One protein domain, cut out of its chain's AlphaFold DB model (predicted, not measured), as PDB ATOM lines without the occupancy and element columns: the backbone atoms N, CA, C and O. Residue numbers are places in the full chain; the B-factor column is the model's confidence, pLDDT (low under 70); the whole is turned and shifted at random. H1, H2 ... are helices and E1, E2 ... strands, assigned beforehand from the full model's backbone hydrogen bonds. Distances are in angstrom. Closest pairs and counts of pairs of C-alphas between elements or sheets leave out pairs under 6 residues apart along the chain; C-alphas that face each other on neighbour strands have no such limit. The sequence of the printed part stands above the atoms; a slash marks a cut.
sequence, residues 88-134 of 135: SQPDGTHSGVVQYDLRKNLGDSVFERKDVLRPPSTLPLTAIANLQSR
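AT A GLANCE: This is residues 88 to 134 of the 135 residues of an uncharacterized protein of Rhinocladiella mackenziei CBS 650.93 (UniProt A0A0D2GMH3). This is a thin rod with little regular structure: residues 88 to 102, with no named element, loop through its middle and lead to a small hairpin of E1 and E2 at one end, and one helix, H1, makes the other end. The printed part has 47 residues, of which 17 are in named elements, in the order E1, E2, H1; the class is mixed, and the two-strand sheet, E1 - E2, is antiparallel. It is only just extended, close to loose, with a radius of gyration of the C-alphas of 14.7 A and spans of 48 by 17 by 16 A.

HOW THE PARTS SIT: E1, residues 103 to 105, and E2, residues 111 to 113, form a hairpin with a tight link, their directions 150 degrees apart. N 104 and O 112 are within hydrogen-bond range at 2.9 A, as are N 112 and O 104 at 2.9 A. H1, residues 122 to 132, is apart from E1; every O i to N i+4 pair inside H1 is within hydrogen-bond range.

IN THESE COORDINATES: E1 begins at C-alpha 103 (-32.430, -36.060, 89.706). H1, 15.3 A long, ends at C-alpha 132 (-57.066, -48.785, 72.060).

THE WHOLE: The C-alphas farthest apart, of Asp 108 and Arg 134, are 47.8 A apart. The printed part has no cut, and the link from E2 to H1 is short, with 8 residues. Residue 115 alone has pLDDT under 70.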
ATOM      1  N   SER A  88     -51.832 -42.100  80.894       89.94
ATOM      2  CA  SER A  88     -50.468 -42.613  81.036       89.94
ATOM      3  C   SER A  88     -50.413 -44.098  80.683       89.94
ATOM      4  O   SER A  88     -51.123 -44.902  81.295       89.94
ATOM      5  N   GLN A  89     -49.520 -44.473  79.772       89.56
ATOM      6  CA  GLN A  89     -49.277 -45.860  79.395       89.56
ATOM      7  C   GLN A  89     -47.790 -46.184  79.555       89.56
ATOM      8  O   GLN A  89     -46.955 -45.434  79.049       89.56
ATOM      9  N   PRO A  90     -47.436 -47.280  80.248       89.31
ATOM     10  CA  PRO A  90     -46.068 -47.763  80.251       89.31
ATOM     11  C   PRO A  90     -45.583 -48.109  78.843       89.31
ATOM     12  O   PRO A  90     -46.276 -48.807  78.104       89.31
ATOM     13  N   ASP A  91     -44.370 -47.686  78.518       83.69
ATOM     14  CA  ASP A  91     -43.587 -48.249  77.421       83.69
ATOM     15  C   ASP A  91     -42.486 -49.127  78.039       83.69
ATOM     16  O   ASP A  91     -42.228 -49.045  79.237       83.69
ATOM     17  N   GLY A  92     -41.822 -49.997  77.278       78.50
ATOM     18  CA  GLY A  92     -40.814 -50.922  77.828       78.50
ATOM     19  C   GLY A  92     -39.667 -50.268  78.629       78.50
ATOM     20  O   GLY A  92     -38.873 -50.984  79.236       78.50
ATOM     21  N   THR A  93     -39.577 -48.933  78.641       79.88
ATOM     22  CA  THR A  93     -38.578 -48.127  79.350       79.88
ATOM     23  C   THR A  93     -39.151 -47.241  80.472       79.88
ATOM     24  O   THR A  93     -38.428 -46.904  81.413       79.88
ATOM     25  N   HIS A  94     -40.440 -46.893  80.436       82.62
ATOM     26  CA  HIS A  94     -41.111 -46.007  81.388       82.62
ATOM     27  C   HIS A  94     -42.396 -46.625  81.928       82.62
ATOM     28  O   HIS A  94     -43.164 -47.240  81.204       82.62
ATOM     29  N   SER A  95     -42.732 -46.358  83.187       85.19
ATOM     30  CA  SER A  95     -44.000 -46.794  83.793       85.19
ATOM     31  C   SER A  95     -45.222 -45.962  83.385       85.19
ATOM     32  O   SER A  95     -46.282 -46.078  83.996       85.19
ATOM     33  N   GLY A  96     -45.085 -45.115  82.362       88.25
ATOM     34  CA  GLY A  96     -46.111 -44.190  81.880       88.25
ATOM     35  C   GLY A  96     -46.136 -42.849  82.614       88.25
ATOM     36  O   GLY A  96     -46.712 -41.893  82.109       88.25
ATOM     37  N   VAL A  97     -45.474 -42.746  83.771       88.81
ATOM     38  CA  VAL A  97     -45.273 -41.487  84.499       88.81
ATOM     39  C   VAL A  97     -43.798 -41.351  84.851       88.81
ATOM     40  O   VAL A  97     -43.168 -42.292  85.331       88.81
ATOM     41  N   VAL A  98     -43.241 -40.164  84.615       87.00
ATOM     42  CA  VAL A  98     -41.829 -39.868  84.868       87.00
ATOM     43  C   VAL A  98     -41.725 -38.666  85.795       87.00
ATOM     44  O   VAL A  98     -42.188 -37.578  85.461       87.00
ATOM     45  N   GLN A  99     -41.081 -38.851  86.948       87.38
ATOM     46  CA  GLN A  99     -40.767 -37.742  87.840       87.38
ATOM     47  C   GLN A  99     -39.543 -36.980  87.308       87.38
ATOM     48  O   GLN A  99     -38.416 -37.473  87.349       87.38
ATOM     49  N   TYR A 100     -39.775 -35.788  86.757       83.25
ATOM     50  CA  TYR A 100     -38.748 -35.022  86.041       83.25
ATOM     51  C   TYR A 100     -37.801 -34.247  86.966       83.25
ATOM     52  O   TYR A 100     -36.648 -34.020  86.598       83.25
ATOM     53  N   ASP A 101     -38.273 -33.844  88.145       83.75
ATOM     54  CA  ASP A 101     -37.551 -33.021  89.123       83.75
ATOM     55  C   ASP A 101     -36.643 -33.838  90.060       83.75
ATOM     56  O   ASP A 101     -35.705 -33.293  90.643       83.75
ATOM     57  N   LEU A 102     -36.850 -35.156  90.157       82.12
ATOM     58  CA  LEU A 102     -36.039 -36.042  90.990       82.12
ATOM     59  C   LEU A 102     -34.799 -36.547  90.240       82.12
ATOM     60  O   LEU A 102     -34.801 -37.585  89.569       82.12
ATOM     61  N   ARG A 103     -33.707 -35.796  90.380       82.38
ATOM     62  CA  ARG A 103     -32.430 -36.060  89.706       82.38
ATOM     63  C   ARG A 103     -31.278 -36.120  90.691       82.38
ATOM     64  O   ARG A 103     -31.219 -35.348  91.645       82.38
ATOM     65  N   LYS A 104     -30.314 -36.997  90.423       83.19
ATOM     66  CA  LYS A 104     -28.999 -36.961  91.064       83.19
ATOM     67  C   LYS A 104     -28.046 -36.169  90.176       83.19
ATOM     68  O   LYS A 104     -27.877 -36.502  89.008       83.19
ATOM     69  N   ASN A 105     -27.424 -35.138  90.738       84.31
ATOM     70  CA  ASN A 105     -26.327 -34.435  90.081       84.31
ATOM     71  C   ASN A 105     -25.070 -35.318  90.142       84.31
ATOM     72  O   ASN A 105     -24.666 -35.733  91.231       84.31
ATOM     73  N   LEU A 106     -24.500 -35.641  88.983       85.12
ATOM     74  CA  LEU A 106     -23.284 -36.445  88.852       85.12
ATOM     75  C   LEU A 106     -22.011 -35.593  88.698       85.12
ATOM     76  O   LEU A 106     -20.926 -36.161  88.626       85.12
ATOM     77  N   GLY A 107     -22.124 -34.261  88.697       84.44
ATOM     78  CA  GLY A 107     -21.048 -33.340  88.315       84.44
ATOM     79  C   GLY A 107     -21.184 -32.892  86.857       84.44
ATOM     80  O   GLY A 107     -21.962 -33.466  86.101       84.44
ATOM     81  N   ASP A 108     -20.482 -31.822  86.473       84.44
ATOM     82  CA  ASP A 108     -20.400 -31.319  85.088       84.44
ATOM     83  C   ASP A 108     -21.750 -31.091  84.375       84.44
ATOM     84  O   ASP A 108     -21.872 -31.247  83.164       84.44
ATOM     85  N   SER A 109     -22.790 -30.698  85.123       80.62
ATOM     86  CA  SER A 109     -24.172 -30.541  84.620       80.62
ATOM     87  C   SER A 109     -24.813 -31.833  84.090       80.62
ATOM     88  O   SER A 109     -25.828 -31.789  83.393       80.62
ATOM     89  N   VAL A 110     -24.257 -32.991  84.450       81.19
ATOM     90  CA  VAL A 110     -24.813 -34.308  84.142       81.19
ATOM     91  C   VAL A 110     -25.792 -34.706  85.240       81.19
ATOM     92  O   VAL A 110     -25.462 -34.738  86.428       81.19
ATOM     93  N   PHE A 111     -27.015 -35.039  84.835       81.75
ATOM     94  CA  PHE A 111     -28.068 -35.476  85.742       81.75
ATOM     95  C   PHE A 111     -28.484 -36.911  85.441       81.75
ATOM     96  O   PHE A 111     -28.795 -37.258  84.306       81.75
ATOM     97  N   GLU A 112     -28.550 -37.726  86.487       81.81
ATOM     98  CA  GLU A 112     -29.087 -39.081  86.444       81.81
ATOM     99  C   GLU A 112     -30.519 -39.076  86.989       81.81
ATOM    100  O   GLU A 112     -30.767 -38.616  88.113       81.81
ATOM    101  N   ARG A 113     -31.473 -39.595  86.208       77.88
ATOM    102  CA  ARG A 113     -32.832 -39.839  86.703       77.88
ATOM    103  C   ARG A 113     -32.787 -41.012  87.670       77.88
ATOM    104  O   ARG A 113     -32.358 -42.099  87.300       77.88
ATOM    105  N   LYS A 114     -33.258 -40.797  88.897       73.06
ATOM    106  CA  LYS A 114     -33.216 -41.831  89.936       73.06
ATOM    107  C   LYS A 114     -34.481 -42.656  90.082       73.06
ATOM    108  O   LYS A 114     -34.421 -43.695  90.732       73.06
ATOM    109  N   ASP A 115     -35.595 -42.201  89.521       67.94
ATOM    110  CA  ASP A 115     -36.888 -42.810  89.809       67.94
ATOM    111  C   ASP A 115     -37.465 -43.592  88.628       67.94
ATOM    112  O   ASP A 115     -37.432 -43.172  87.461       67.94
ATOM    113  N   VAL A 116     -38.023 -44.742  88.981       70.81
ATOM    114  CA  VAL A 116     -38.890 -45.564  88.154       70.81
ATOM    115  C   VAL A 116     -40.109 -45.860  89.016       70.81
ATOM    116  O   VAL A 116     -40.089 -46.741  89.877       70.81
ATOM    117  N   LEU A 117     -41.186 -45.111  88.774       80.88
ATOM    118  CA  LEU A 117     -42.470 -45.381  89.409       80.88
ATOM    119  C   LEU A 117     -42.931 -46.787  89.024       80.88
ATOM    120  O   LEU A 117     -42.644 -47.256  87.922       80.88
ATOM    121  N   ARG A 118     -43.660 -47.471  89.907       81.88
ATOM    122  CA  ARG A 118     -44.221 -48.778  89.548       81.88
ATOM    123  C   ARG A 118     -45.269 -48.595  88.447       81.88
ATOM    124  O   ARG A 118     -46.079 -47.672  88.553       81.88
ATOM    125  N   PRO A 119     -45.284 -49.458  87.419       83.12
ATOM    126  CA  PRO A 119     -46.341 -49.426  86.422       83.12
ATOM    127  C   PRO A 119     -47.707 -49.725  87.066       83.12
ATOM    128  O   PRO A 119     -47.762 -50.362  88.128       83.12
ATOM    129  N   PRO A 120     -48.816 -49.298  86.432       85.50
ATOM    130  CA  PRO A 120     -50.160 -49.668  86.860       85.50
ATOM    131  C   PRO A 120     -50.334 -51.189  86.953       85.50
ATOM    132  O   PRO A 120     -49.663 -51.956  86.262       85.50
ATOM    133  N   SER A 121     -51.269 -51.636  87.795       86.62
ATOM    134  CA  SER A 121     -51.618 -53.056  87.878       86.62
ATOM    135  C   SER A 121     -52.283 -53.549  86.583       86.62
ATOM    136  O   SER A 121     -52.695 -52.767  85.726       86.62
ATOM    137  N   THR A 122     -52.420 -54.869  86.438       88.94
ATOM    138  CA  THR A 122     -52.953 -55.503  85.221       88.94
ATOM    139  C   THR A 122     -54.330 -54.974  84.819       88.94
ATOM    140  O   THR A 122     -54.598 -54.830  83.635       88.94
ATOM    141  N   LEU A 123     -55.206 -54.661  85.782       91.12
ATOM    142  CA  LEU A 123     -56.585 -54.263  85.487       91.12
ATOM    143  C   LEU A 123     -56.649 -52.941  84.690       91.12
ATOM    144  O   LEU A 123     -57.221 -52.964  83.598       91.12
ATOM    145  N   PRO A 124     -56.040 -51.823  85.143       90.12
ATOM    146  CA  PRO A 124     -55.917 -50.616  84.325       90.12
ATOM    147  C   PRO A 124     -55.250 -50.843  82.964       90.12
ATOM    148  O   PRO A 124     -55.713 -50.295  81.968       90.12
ATOM    149  N   LEU A 125     -54.204 -51.675  82.885       91.00
ATOM    150  CA  LEU A 125     -53.514 -51.943  81.616       91.00
ATOM    151  C   LEU A 125     -54.410 -52.673  80.607       91.00
ATOM    152  O   LEU A 125     -54.447 -52.304  79.436       91.00
ATOM    153  N   THR A 126     -55.194 -53.654  81.057       91.75
ATOM    154  CA  THR A 126     -56.192 -54.323  80.211       91.75
ATOM    155  C   THR A 126     -57.283 -53.350  79.757       91.75
ATOM    156  O   THR A 126     -57.755 -53.440  78.625       91.75
ATOM    157  N   ALA A 127     -57.681 -52.403  80.611       91.69
ATOM    158  CA  ALA A 127     -58.640 -51.367  80.234       91.69
ATOM    159  C   ALA A 127     -58.079 -50.436  79.143       91.69
ATOM    160  O   ALA A 127     -58.794 -50.142  78.188       91.69
ATOM    161  N   ILE A 128     -56.800 -50.048  79.233       91.94
ATOM    162  CA  ILE A 128     -56.109 -49.273  78.188       91.94
ATOM    163  C   ILE A 128     -56.079 -50.054  76.868       91.94
ATOM    164  O   ILE A 128     -56.486 -49.518  75.842       91.94
ATOM    165  N   ALA A 129     -55.690 -51.332  76.892       92.69
ATOM    166  CA  ALA A 129     -55.655 -52.165  75.685       92.69
ATOM    167  C   ALA A 129     -57.041 -52.304  75.020       92.69
ATOM    168  O   ALA A 129     -57.161 -52.252  73.799       92.69
ATOM    169  N   ASN A 130     -58.107 -52.436  75.818       93.81
ATOM    170  CA  ASN A 130     -59.482 -52.458  75.309       93.81
ATOM    171  C   ASN A 130     -59.948 -51.100  74.762       93.81
ATOM    172  O   ASN A 130     -60.767 -51.066  73.848       93.81
ATOM    173  N   LEU A 131     -59.470 -49.988  75.323       91.50
ATOM    174  CA  LEU A 131     -59.771 -48.653  74.810       91.50
ATOM    175  C   LEU A 131     -59.112 -48.442  73.439       91.50
ATOM    176  O   LEU A 131     -59.772 -47.981  72.514       91.50
ATOM    177  N   GLN A 132     -57.851 -48.860  73.300       90.69
ATOM    178  CA  GLN A 132     -57.066 -48.785  72.060       90.69
ATOM    179  C   GLN A 132     -57.557 -49.715  70.949       90.69
ATOM    180  O   GLN A 132     -57.253 -49.501  69.787       90.69
ATOM    181  N   SER A 133     -58.297 -50.777  71.267       93.75
ATOM    182  CA  SER A 133     -58.874 -51.633  70.220       93.75
ATOM    183  C   SER A 133     -60.127 -51.030  69.578       93.75
ATOM    184  O   SER A 133     -60.588 -51.520  68.548       93.75
ATOM    185  N   ARG A 134     -60.700 -49.989  70.193       90.06
ATOM    186  CA  ARG A 134     -61.941 -49.333  69.762       90.06
ATOM    187  C   ARG A 134     -61.718 -47.980  69.086       90.06
ATOM    188  O   ARG A 134     -62.674 -47.445  68.527       90.06
TER     189      ARG A 134